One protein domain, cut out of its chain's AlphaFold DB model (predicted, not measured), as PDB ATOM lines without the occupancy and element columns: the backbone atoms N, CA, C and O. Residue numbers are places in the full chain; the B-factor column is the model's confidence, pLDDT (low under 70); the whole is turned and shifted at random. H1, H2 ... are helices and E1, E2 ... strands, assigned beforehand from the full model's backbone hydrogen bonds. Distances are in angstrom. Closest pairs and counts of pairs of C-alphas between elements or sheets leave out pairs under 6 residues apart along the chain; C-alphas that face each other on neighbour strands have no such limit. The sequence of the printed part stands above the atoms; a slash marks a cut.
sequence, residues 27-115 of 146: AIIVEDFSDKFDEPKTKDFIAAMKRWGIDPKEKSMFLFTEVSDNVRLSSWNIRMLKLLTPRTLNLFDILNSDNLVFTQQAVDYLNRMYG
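What this domain is: This is residues 27 to 115 of the 146 residues of an uncharacterized protein of Nelumbo nucifera (UniProt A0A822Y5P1). A small twisted sheet of four parallel strands stands in the middle, with helices H3 and H4 packed on one face and, beyond the other side, helices H1 and H2 set crosswise to each other. H4 reaches away from the sheet at one end of the longest axis, while H2 only grazes the sheet by E3 and H1 is not on it. The printed part has 89 residues with four named helices and four named strands, in the order E1 H1 E2 H2 E3 H3 E4 H4; the sheet's order is E1 E4 E2 E3, and the class is mixed, helices and strands. The whole is compact, with a radius of gyration of the C-alphas of 12.3 A and spans of 36 by 25 by 21 A.

Where its parts are: E1 is residues 27 to 30, 9.8 A long, from C-alpha 27 at (103.085, 104.339, 162.524). H1 is residues 42 to 51, 14.3 A, and E2 is residues 60 to 63, 10.0 A. H2 is residues 69 to 76, 10.2 A, and E3 is residues 81 to 84, 9.7 A. H3 is residues 91 to 96, 8.7 A, and E4 is residues 99 to 103, 13.7 A. H4 is residues 104 to 114, 15.3 A, ending with C-alpha 114 at (95.745, 118.269, 160.105).

How they stand to each other: E1 and E4 are parallel at 34 degrees, with N 28 and O 100 at 2.8 A. E4 and E2 are parallel at 20 degrees, with N 101 and O 61 at 2.8 A. E2 and E3 are parallel at 18 degrees, with N 62 and O 82 at 2.8 A. E2, H2 and E3 form a strand-helix-strand unit, two parallel neighbour strands with a helix between them in the chain. E1, H1, E2 and E3, H3, E4 are split units, with E4 and E2 respectively between their strands; the three crossovers are right-handed. H3 and H4 are on the same face, two layers of helices and sheet. H3 is over E2 at a height over the sheet of 9.4 A, along the strands at 12 degrees on the local plane; the closest C-alphas of the two are those of Met 61 and Asp 93, 7.0 A apart. H4, at a height of 7.9 A, is only just over none of the strands, with 2 of its 11 C-alphas on E4. H2 only grazes the sheet with residues 71 to 76. H1 and H2 touch, about perpendicular at 77 degrees, the closest C-alphas being those of Thr 42 and Ser 74, 4.3 A. H3 and H4 are apart. In H1, H2, H3 and H4 every O i to N i+4 pair is within hydrogen-bond range.

The domain as a whole: The two C-alphas farthest apart are those of Glu 39 and Gly 115, 36.3 A. The printed part has no cut, and its one long link is E1 to H1, 11 residues. The mean pLDDT of the printed part is 90.0, and no printed residue is under 70.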
ATOM      1  N   ALA A  27     102.588 103.316 161.619       90.88
ATOM      2  CA  ALA A  27     103.085 104.339 162.524       90.88
ATOM      3  C   ALA A  27     103.382 103.762 163.914       90.88
ATOM      4  O   ALA A  27     102.575 103.042 164.501       90.88
ATOM      5  N   ILE A  28     104.531 104.137 164.468       92.50
ATOM      6  CA  ILE A  28     104.979 103.765 165.808       92.50
ATOM      7  C   ILE A  28     105.087 105.038 166.640       92.50
ATOM      8  O   ILE A  28     105.745 106.003 166.249       92.50
ATOM      9  N   ILE A  29     104.454 105.037 167.810       91.88
ATOM     10  CA  ILE A  29     104.559 106.138 168.768       91.88
ATOM     11  C   ILE A  29     105.619 105.772 169.800       91.88
ATOM     12  O   ILE A  29     105.560 104.704 170.413       91.88
ATOM     13  N   VAL A  30     106.585 106.663 169.991       89.88
ATOM     14  CA  VAL A  30     107.673 106.508 170.960       89.88
ATOM     15  C   VAL A  30     107.623 107.620 172.001       89.88
ATOM     16  O   VAL A  30     107.207 108.748 171.729       89.88
ATOM     17  N   GLU A  31     108.048 107.298 173.219       85.81
ATOM     18  CA  GLU A  31     108.343 108.323 174.219       85.81
ATOM     19  C   GLU A  31     109.554 109.148 173.786       85.81
ATOM     20  O   GLU A  31     110.424 108.656 173.061       85.81
ATOM     21  N   ASP A  32     109.621 110.391 174.259       80.06
ATOM     22  CA  ASP A  32     110.790 111.226 174.024       80.06
ATOM     23  C   ASP A  32     112.032 110.572 174.646       80.06
ATOM     24  O   ASP A  32     112.038 110.091 175.783       80.06
ATOM     25  N   PHE A  33     113.086 110.496 173.848       80.38
ATOM     26  CA  PHE A  33     114.352 109.883 174.213       80.38
ATOM     27  C   PHE A  33     115.527 110.825 173.968       80.38
ATOM     28  O   PHE A  33     116.673 110.382 174.040       80.38
ATOM     29  N   SER A  34     115.257 112.104 173.699       73.62
ATOM     30  CA  SER A  34     116.277 113.125 173.457       73.62
ATOM     31  C   SER A  34     117.313 113.186 174.584       73.62
ATOM     32  O   SER A  34     118.506 113.302 174.306       73.62
ATOM     33  N   ASP A  35     116.878 112.956 175.826       75.06
ATOM     34  CA  ASP A  35     117.723 112.957 177.027       75.06
ATOM     35  C   ASP A  35     118.512 111.654 177.249       75.06
ATOM     36  O   ASP A  35     119.312 111.557 178.172       75.06
ATOM     37  N   LYS A  36     118.294 110.613 176.432       77.94
ATOM     38  CA  LYS A  36     118.981 109.311 176.578       77.94
ATOM     39  C   LYS A  36     120.307 109.238 175.814       77.94
ATOM     40  O   LYS A  36     120.980 108.210 175.869       77.94
ATOM     41  N   PHE A  37     120.662 110.295 175.081       80.81
ATOM     42  CA  PHE A  37     121.876 110.377 174.274       80.81
ATOM     43  C   PHE A  37     122.823 111.437 174.848       80.81
ATOM     44  O   PHE A  37     122.817 112.581 174.398       80.81
ATOM     45  N   ASP A  38     123.667 111.042 175.805       82.06
ATOM     46  CA  ASP A  38     124.721 111.914 176.357       82.06
ATOM     47  C   ASP A  38     125.815 112.226 175.319       82.06
ATOM     48  O   ASP A  38     126.371 113.322 175.284       82.06
ATOM     49  N   GLU A  39     126.101 111.265 174.434       87.62
ATOM     50  CA  GLU A  39     127.077 111.381 173.349       87.62
ATOM     51  C   GLU A  39     126.459 110.924 172.017       87.62
ATOM     52  O   GLU A  39     125.677 109.965 171.998       87.62
ATOM     53  N   PRO A  40     126.835 111.535 170.877       88.12
ATOM     54  CA  PRO A  40     126.327 111.125 169.575       88.12
ATOM     55  C   PRO A  40     126.890 109.752 169.171       88.12
ATOM     56  O   PRO A  40     128.062 109.616 168.814       88.12
ATOM     57  N   LYS A  41     126.045 108.713 169.208       90.31
ATOM     58  CA  LYS A  41     126.403 107.324 168.882       90.31
ATOM     59  C   LYS A  41     125.355 106.665 167.988       90.31
ATOM     60  O   LYS A  41     124.325 106.167 168.442       90.31
ATOM     61  N   THR A  42     125.681 106.525 166.701       91.62
ATOM     62  CA  THR A  42     124.834 105.824 165.715       91.62
ATOM     63  C   THR A  42     124.540 104.372 166.103       91.62
ATOM     64  O   THR A  42     123.457 103.866 165.825       91.62
ATOM     65  N   LYS A  43     125.475 103.682 166.771       90.81
ATOM     66  CA  LYS A  43     125.271 102.289 167.209       90.81
ATOM     67  C   LYS A  43     124.120 102.167 168.208       90.81
ATOM     68  O   LYS A  43     123.329 101.230 168.103       90.81
ATOM     69  N   ASP A  44     124.022 103.115 169.133       90.25
ATOM     70  CA  ASP A  44     122.985 103.127 170.162       90.25
ATOM     71  C   ASP A  44     121.631 103.483 169.544       90.25
ATOM     72  O   ASP A  44     120.624 102.844 169.850       90.25
ATOM     73  N   PHE A  45     121.626 104.388 168.561       90.62
ATOM     74  CA  PHE A  45     120.435 104.694 167.772       90.62
ATOM     75  C   PHE A  45     119.934 103.472 166.979       90.62
ATOM     76  O   PHE A  45     118.757 103.129 167.043       90.62
ATOM     77  N   ILE A  46     120.824 102.741 166.299       91.88
ATOM     78  CA  ILE A  46     120.468 101.495 165.597       91.88
ATOM     79  C   ILE A  46     119.943 100.440 166.581       91.88
ATOM     80  O   ILE A  46     119.024  99.688 166.255       91.88
ATOM     81  N   ALA A  47     120.515 100.355 167.784       91.75
ATOM     82  CA  ALA A  47     120.019  99.451 168.814       91.75
ATOM     83  C   ALA A  47     118.603  99.839 169.272       91.75
ATOM     84  O   ALA A  47     117.773  98.950 169.454       91.75
ATOM     85  N   ALA A  48     118.308 101.136 169.407       89.31
ATOM     86  CA  ALA A  48     116.966 101.633 169.704       89.31
ATOM     87  C   ALA A  48     115.969 101.303 168.581       89.31
ATOM     88  O   ALA A  48     114.934 100.704 168.861       89.31
ATOM     89  N   MET A  49     116.324 101.558 167.314       90.38
ATOM     90  CA  MET A  49     115.495 101.192 166.153       90.38
ATOM     91  C   MET A  49     115.125  99.707 166.159       90.38
ATOM     92  O   MET A  49     113.955  99.352 166.036       90.38
ATOM     93  N   LYS A  50     116.107  98.830 166.399       91.38
ATOM     94  CA  LYS A  50     115.875  97.380 166.473       91.38
ATOM     95  C   LYS A  50     114.958  96.977 167.628       91.38
ATOM     96  O   LYS A  50     114.208  96.018 167.484       91.38
ATOM     97  N   ARG A  51     115.001  97.686 168.765       90.38
ATOM     98  CA  ARG A  51     114.083  97.445 169.898       90.38
ATOM     99  C   ARG A  51     112.642  97.810 169.552       90.38
ATOM    100  O   ARG A  51     111.737  97.148 170.044       90.38
ATOM    101  N   TRP A  52     112.442  98.815 168.704       89.75
ATOM    102  CA  TRP A  52     111.125  99.193 168.183       89.75
ATOM    103  C   TRP A  52     110.675  98.344 166.988       89.75
ATOM    104  O   TRP A  52     109.596  98.573 166.458       89.75
ATOM    105  N   GLY A  53     111.477  97.358 166.573       89.00
ATOM    106  CA  GLY A  53     111.151  96.480 165.450       89.00
ATOM    107  C   GLY A  53     111.420  97.090 164.075       89.00
ATOM    108  O   GLY A  53     110.964  96.539 163.083       89.00
ATOM    109  N   ILE A  54     112.174  98.189 164.003       91.25
ATOM    110  CA  ILE A  54     112.490  98.879 162.751       91.25
ATOM    111  C   ILE A  54     113.830  98.363 162.217       91.25
ATOM    112  O   ILE A  54     114.861  98.468 162.897       91.25
ATOM    113  N   ASP A  55     113.840  97.825 160.995       90.94
ATOM    114  CA  ASP A  55     115.089  97.454 160.327       90.94
ATOM    115  C   ASP A  55     115.785  98.725 159.796       90.94
ATOM    116  O   ASP A  55     115.196  99.468 159.012       90.94
ATOM    117  N   PRO A  56     117.057  98.999 160.152       87.88
ATOM    118  CA  PRO A  56     117.814 100.129 159.600       87.88
ATOM    119  C   PRO A  56     118.009 100.092 158.069       87.88
ATOM    120  O   PRO A  56     118.563 101.038 157.505       87.88
ATOM    121  N   LYS A  57     117.628  99.002 157.393       89.75
ATOM    122  CA  LYS A  57     117.608  98.892 155.928       89.75
ATOM    123  C   LYS A  57     116.310  99.393 155.289       89.75
ATOM    124  O   LYS A  57     116.331  99.678 154.093       89.75
ATOM    125  N   GLU A  58     115.226  99.482 156.048       92.44
ATOM    126  CA  GLU A  58     113.932  99.987 155.583       92.44
ATOM    127  C   GLU A  58     113.881 101.509 155.691       92.44
ATOM    128  O   GLU A  58     114.516 102.113 156.566       92.44
ATOM    129  N   LYS A  59     113.128 102.151 154.794       94.12
ATOM    130  CA  LYS A  59     113.020 103.606 154.803       94.12
ATOM    131  C   LYS A  59     112.156 104.027 155.977       94.12
ATOM    132  O   LYS A  59     110.976 103.703 156.038       94.12
ATOM    133  N   SER A  60     112.743 104.765 156.904       94.56
ATOM    134  CA  SER A  60     112.063 105.157 158.132       94.56
ATOM    135  C   SER A  60     112.077 106.669 158.287       94.56
ATOM    136  O   SER A  60     113.136 107.298 158.212       94.56
ATOM    137  N   MET A  61     110.907 107.249 158.519       94.38
ATOM    138  CA  MET A  61     110.758 108.667 158.821       94.38
ATOM    139  C   MET A  61     110.496 108.832 160.314       94.38
ATOM    140  O   MET A  61     109.598 108.205 160.861       94.38
ATOM    141  N   PHE A  62     111.259 109.702 160.963       93.50
ATOM    142  CA  PHE A  62     111.059 110.078 162.353       93.50
ATOM    143  C   PHE A  62     110.664 111.548 162.418       93.50
ATOM    144  O   PHE A  62     111.372 112.390 161.866       93.50
ATOM    145  N   LEU A  63     109.569 111.856 163.105       93.12
ATOM    146  CA  LEU A  63     109.116 113.224 163.326       93.12
ATOM    147  C   LEU A  63     109.200 113.579 164.812       93.12
ATOM    148  O   LEU A  63     108.596 112.922 165.663       93.12
ATOM    149  N   PHE A  64     109.913 114.666 165.083       91.06
ATOM    150  CA  PHE A  64     110.096 115.253 166.406       91.06
ATOM    151  C   PHE A  64     109.731 116.733 166.362       91.06
ATOM    152  O   PHE A  64     110.006 117.405 165.373       91.06
ATOM    153  N   THR A  65     109.151 117.264 167.435       88.62
ATOM    154  CA  THR A  65     108.944 118.713 167.595       88.62
ATOM    155  C   THR A  65     110.279 119.431 167.763       88.62
ATOM    156  O   THR A  65     110.580 120.361 167.017       88.62
ATOM    157  N   GLU A  66     111.103 118.928 168.677       85.38
ATOM    158  CA  GLU A  66     112.454 119.397 168.955       85.38
ATOM    159  C   GLU A  66     113.417 118.210 168.983       85.38
ATOM    160  O   GLU A  66     113.052 117.100 169.364       85.38
ATOM    161  N   VAL A  67     114.646 118.433 168.522       83.75
ATOM    162  CA  VAL A  67     115.635 117.370 168.329       83.75
ATOM    163  C   VAL A  67     116.939 117.814 168.959       83.75
ATOM    164  O   VAL A  67     117.530 118.800 168.524       83.75
ATOM    165  N   SER A  68     117.414 117.054 169.943       88.00
ATOM    166  CA  SER A  68     118.764 117.229 170.482       88.00
ATOM    167  C   SER A  68     119.817 117.005 169.392       88.00
ATOM    168  O   SER A  68     119.719 116.063 168.594       88.00
ATOM    169  N   ASP A  69     120.872 117.821 169.388       88.12
ATOM    170  CA  ASP A  69     121.993 117.666 168.458       88.12
ATOM    171  C   ASP A  69     122.621 116.271 168.525       88.12
ATOM    172  O   ASP A  69     123.010 115.717 167.496       88.12
ATOM    173  N   ASN A  70     122.643 115.653 169.707       90.25
ATOM    174  CA  ASN A  70     123.170 114.303 169.872       90.25
ATOM    175  C   ASN A  70     122.330 113.271 169.117       90.25
ATOM    176  O   ASN A  70     122.890 112.393 168.457       90.25
ATOM    177  N   VAL A  71     121.000 113.391 169.151       89.56
ATOM    178  CA  VAL A  71     120.093 112.514 168.394       89.56
ATOM    179  C   VAL A  71     120.258 112.756 166.898       89.56
ATOM    180  O   VAL A  71     120.449 111.799 166.146       89.56
ATOM    181  N   ARG A  72     120.279 114.026 166.478       90.19
ATOM    182  CA  ARG A  72     120.465 114.424 165.077       90.19
ATOM    183  C   ARG A  72     121.763 113.867 164.495       90.19
ATOM    184  O   ARG A  72     121.748 113.278 163.418       90.19
ATOM    185  N   LEU A  73     122.880 114.020 165.207       90.94
ATOM    186  CA  LEU A  73     124.189 113.510 164.787       90.94
ATOM    187  C   LEU A  73     124.240 111.980 164.819       90.94
ATOM    188  O   LEU A  73     124.802 111.364 163.913       90.94
ATOM    189  N   SER A  74     123.611 111.352 165.817       91.06
ATOM    190  CA  SER A  74     123.530 109.890 165.908       91.06
ATOM    191  C   SER A  74     122.790 109.282 164.719       91.06
ATOM    192  O   SER A  74     123.211 108.240 164.211       91.06
ATOM    193  N   SER A  75     121.721 109.929 164.253       90.69
ATOM    194  CA  SER A  75     120.899 109.445 163.146       90.69
ATOM    195  C   SER A  75     121.440 109.836 161.764       90.69
ATOM    196  O   SER A  75     121.126 109.166 160.782       90.69
ATOM    197  N   TRP A  76     122.279 110.875 161.670       89.69
ATOM    198  CA  TRP A  76     122.739 111.476 160.406       89.69
ATOM    199  C   TRP A  76     123.401 110.492 159.431       89.69
ATOM    200  O   TRP A  76     123.260 110.614 158.217       89.69
ATOM    201  N   ASN A  77     124.127 109.503 159.954       91.69
ATOM    202  CA  ASN A  77     124.865 108.541 159.132       91.69
ATOM    203  C   ASN A  77     123.995 107.368 158.621       91.69
ATOM    204  O   ASN A  77     124.479 106.496 157.897       91.69
ATOM    205  N   ILE A  78     122.714 107.299 159.002       92.06
ATOM    206  CA  ILE A  78     121.808 106.216 158.607       92.06
ATOM    207  C   ILE A  78     121.093 106.614 157.313       92.06
ATOM    208  O   ILE A  78     120.125 107.363 157.325       92.06
ATOM    209  N   ARG A  79     121.547 106.072 156.177       91.38
ATOM    210  CA  ARG A  79     121.050 106.458 154.842       91.38
ATOM    211  C   ARG A  79     119.541 106.282 154.643       91.38
ATOM    212  O   ARG A  79     118.942 107.047 153.896       91.38
ATOM    213  N   MET A  80     118.951 105.253 155.249       94.19
ATOM    214  CA  MET A  80     117.525 104.939 155.088       94.19
ATOM    215  C   MET A  80     116.636 105.674 156.093       94.19
ATOM    216  O   MET A  80     115.425 105.489 156.086       94.19
ATOM    217  N   LEU A  81     117.217 106.513 156.946       94.12
ATOM    218  CA  LEU A  81     116.485 107.251 157.954       94.12
ATOM    219  C   LEU A  81     116.398 108.726 157.580       94.12
ATOM    220  O   LEU A  81     117.390 109.360 157.219       94.12
ATOM    221  N   LYS A  82     115.200 109.285 157.721       93.31
ATOM    222  CA  LYS A  82     114.953 110.722 157.641       93.31
ATOM    223  C   LYS A  82     114.422 111.215 158.972       93.31
ATOM    224  O   LYS A  82     113.403 110.731 159.451       93.31
ATOM    225  N   LEU A  83     115.130 112.172 159.556       92.88
ATOM    226  CA  LEU A  83     114.705 112.856 160.767       92.88
ATOM    227  C   LEU A  83     114.143 114.217 160.363       92.88
ATOM    228  O   LEU A  83     114.845 115.018 159.746       92.88
ATOM    229  N   LEU A  84     112.872 114.440 160.678       93.19
ATOM    230  CA  LEU A  84     112.116 115.628 160.313       93.19
ATOM    231  C   LEU A  84     111.623 116.361 161.557       93.19
ATOM    232  O   LEU A  84     111.423 115.774 162.622       93.19
ATOM    233  N   THR A  85     111.390 117.651 161.375       92.75
ATOM    234  CA  THR A  85     110.673 118.512 162.312       92.75
ATOM    235  C   THR A  85     109.406 119.032 161.638       92.75
ATOM    236  O   THR A  85     109.297 118.944 160.411       92.75
ATOM    237  N   PRO A  86     108.445 119.609 162.380       90.75
ATOM    238  CA  PRO A  86     107.290 120.281 161.792       90.75
ATOM    239  C   PRO A  86     107.619 121.201 160.611       90.75
ATOM    240  O   PRO A  86     106.894 121.212 159.620       90.75
ATOM    241  N   ARG A  87     108.756 121.905 160.684       89.94
ATOM    242  CA  ARG A  87     109.229 122.825 159.643       89.94
ATOM    243  C   ARG A  87     109.712 122.121 158.373       89.94
ATOM    244  O   ARG A  87     109.597 122.677 157.289       89.94
ATOM    245  N   THR A  88     110.283 120.923 158.488       91.00
ATOM    246  CA  THR A  88     110.846 120.174 157.349       91.00
ATOM    247  C   THR A  88     109.933 119.053 156.850       91.00
ATOM    248  O   THR A  88     110.273 118.361 155.886       91.00
ATOM    249  N   LEU A  89     108.761 118.887 157.472       90.94
ATOM    250  CA  LEU A  89     107.759 117.900 157.089       90.94
ATOM    251  C   LEU A  89     107.263 118.155 155.662       90.94
ATOM    252  O   LEU A  89     106.779 119.236 155.323       90.94
ATOM    253  N   ASN A  90     107.335 117.128 154.820       91.19
ATOM    254  CA  ASN A  90     106.874 117.200 153.443       91.19
ATOM    255  C   ASN A  90     106.136 115.921 153.038       91.19
ATOM    256  O   ASN A  90     106.304 114.859 153.631       91.19
ATOM    257  N   LEU A  91     105.307 116.039 152.000       92.06
ATOM    258  CA  LEU A  91     104.493 114.933 151.496       92.06
ATOM    259  C   LEU A  91     105.346 113.778 150.949       92.06
ATOM    260  O   LEU A  91     104.968 112.618 151.087       92.06
ATOM    261  N   PHE A  92     106.481 114.090 150.320       93.38
ATOM    262  CA  PHE A  92     107.331 113.093 149.677       93.38
ATOM    263  C   PHE A  92     107.921 112.113 150.691       93.38
ATOM    264  O   PHE A  92     107.838 110.906 150.483       93.38
ATOM    265  N   ASP A  93     108.470 112.613 151.796       93.31
ATOM    266  CA  ASP A  93     109.093 111.778 152.820       93.31
ATOM    267  C   ASP A  93     108.070 110.852 153.493       93.31
ATOM    268  O   ASP A  93     108.390 109.690 153.724       93.31
ATOM    269  N   ILE A  94     106.833 111.323 153.704       93.31
ATOM    270  CA  ILE A  94     105.723 110.520 154.253       93.31
ATOM    271  C   ILE A  94     105.371 109.355 153.318       93.31
ATOM    272  O   ILE A  94     105.166 108.233 153.769       93.31
ATOM    273  N   LEU A  95     105.300 109.609 152.007       92.75
ATOM    274  CA  LEU A  95     104.956 108.583 151.012       92.75
ATOM    275  C   LEU A  95     106.118 107.632 150.699       92.75
ATOM    276  O   LEU A  95     105.896 106.510 150.257       92.75
ATOM    277  N   ASN A  96     107.354 108.093 150.868       93.69
ATOM    278  CA  ASN A  96     108.560 107.323 150.576       93.69
ATOM    279  C   ASN A  96     109.024 106.469 151.770       93.69
ATOM    280  O   ASN A  96     109.908 105.630 151.590       93.69
ATOM    281  N   SER A  97     108.484 106.685 152.971       93.88
ATOM    282  CA  SER A  97     108.806 105.897 154.162       93.88
ATOM    283  C   SER A  97     107.952 104.638 154.282       93.88
ATOM    284  O   SER A  97     106.736 104.696 154.132       93.88
ATOM    285  N   ASP A  98     108.595 103.528 154.632       92.50
ATOM    286  CA  ASP A  98     107.949 102.259 154.964       92.50
ATOM    287  C   ASP A  98     107.405 102.288 156.405       92.50
ATOM    288  O   ASP A  98     106.284 101.848 156.664       92.50
ATOM    289  N   ASN A  99     108.190 102.870 157.324       93.06
ATOM    290  CA  ASN A  99     107.861 103.020 158.742       93.06
ATOM    291  C   ASN A  99     107.861 104.494 159.151       93.06
ATOM    292  O   ASN A  99     108.777 105.249 158.802       93.06
ATOM    293  N   LEU A 100     106.863 104.897 159.937       94.00
ATOM    294  CA  LEU A 100     106.765 106.252 160.472       94.00
ATOM    295  C   LEU A 100     106.870 106.201 161.990       94.00
ATOM    296  O   LEU A 100     106.208 105.400 162.639       94.00
ATOM    297  N   VAL A 101     107.692 107.070 162.563       93.56
ATOM    298  CA  VAL A 101     107.902 107.147 164.006       93.56
ATOM    299  C   VAL A 101     107.601 108.553 164.487       93.56
ATOM    300  O   VAL A 101     108.151 109.525 163.968       93.56
ATOM    301  N   PHE A 102     106.748 108.656 165.500       93.44
ATOM    302  CA  PHE A 102     106.307 109.925 166.064       93.44
ATOM    303  C   PHE A 102     106.549 109.958 167.569       93.44
ATOM    304  O   PHE A 102     106.305 108.969 168.263       93.44
ATOM    305  N   THR A 103     106.967 111.107 168.095       92.38
ATOM    306  CA  THR A 103     106.845 111.371 169.534       92.38
ATOM    307  C   THR A 103     105.417 111.774 169.887       92.38
ATOM    308  O   THR A 103     104.661 112.226 169.028       92.38
ATOM    309  N   GLN A 104     105.043 111.658 171.164       90.94
ATOM    310  CA  GLN A 104     103.732 112.122 171.648       90.94
ATOM    311  C   GLN A 104     103.465 113.583 171.249       90.94
ATOM    312  O   GLN A 104     102.438 113.886 170.649       90.94
ATOM    313  N   GLN A 105     104.452 114.459 171.454       91.12
ATOM    314  CA  GLN A 105     104.358 115.871 171.074       91.12
ATOM    315  C   GLN A 105     104.169 116.071 169.561       91.12
ATOM    316  O   GLN A 105     103.440 116.967 169.134       91.12
ATOM    317  N   ALA A 106     104.809 115.239 168.732       91.62
ATOM    318  CA  ALA A 106     104.643 115.301 167.284       91.62
ATOM    319  C   ALA A 106     103.224 114.894 166.858       91.62
ATOM    320  O   ALA A 106     102.650 115.533 165.978       91.62
ATOM    321  N   VAL A 107     102.639 113.875 167.496       91.81
ATOM    322  CA  VAL A 107     101.246 113.468 167.249       91.81
ATOM    323  C   VAL A 107     100.278 114.594 167.613       91.81
ATOM    324  O   VAL A 107      99.395 114.915 166.818       91.81
ATOM    325  N   ASP A 108     100.475 115.248 168.759       91.00
ATOM    326  CA  ASP A 108      99.643 116.380 169.181       91.00
ATOM    327  C   ASP A 108      99.728 117.548 168.189       91.00
ATOM    328  O   ASP A 108      98.707 118.117 167.793       91.00
ATOM    329  N   TYR A 109     100.937 117.864 167.714       91.06
ATOM    330  CA  TYR A 109     101.137 118.866 166.669       91.06
ATOM    331  C   TYR A 109     100.402 118.496 165.371       91.06
ATOM    332  O   TYR A 109      99.720 119.341 164.783       91.06
ATOM    333  N   LEU A 110     100.513 117.241 164.924       91.12
ATOM    334  CA  LEU A 110      99.856 116.770 163.705       91.12
ATOM    335  C   LEU A 110      98.332 116.840 163.820       91.12
ATOM    336  O   LEU A 110      97.683 117.330 162.898       91.12
ATOM    337  N   ASN A 111      97.767 116.429 164.955       89.88
ATOM    338  CA  ASN A 111      96.329 116.525 165.204       89.88
ATOM    339  C   ASN A 111      95.853 117.980 165.195       89.88
ATOM    340  O   ASN A 111      94.824 118.282 164.595       89.88
ATOM    341  N   ARG A 112      96.629 118.903 165.774       89.06
ATOM    342  CA  ARG A 112      96.304 120.334 165.752       89.06
ATOM    343  C   ARG A 112      96.317 120.923 164.339       89.06
ATOM    344  O   ARG A 112      95.505 121.790 164.044       89.06
ATOM    345  N   MET A 113      97.237 120.490 163.475       87.19
ATOM    346  CA  MET A 113      97.422 121.078 162.137       87.19
ATOM    347  C   MET A 113      96.602 120.409 161.028       87.19
ATOM    348  O   MET A 113      96.249 121.067 160.047       87.19
ATOM    349  N   TYR A 114      96.335 119.109 161.155       87.69
ATOM    350  CA  TYR A 114      95.745 118.269 160.105       87.69
ATOM    351  C   TYR A 114      94.501 117.488 160.560       87.69
ATOM    352  O   TYR A 114      93.951 116.729 159.757       87.69
ATOM    353  N   GLY A 115      94.081 117.644 161.820       81.00
ATOM    354  CA  GLY A 115      92.899 116.997 162.384       81.00
ATOM    355  C   GLY A 115      91.577 117.530 161.826       81.00
ATOM    356  O   GLY A 115      91.521 118.562 161.158       81.00
TER     357      GLY A 115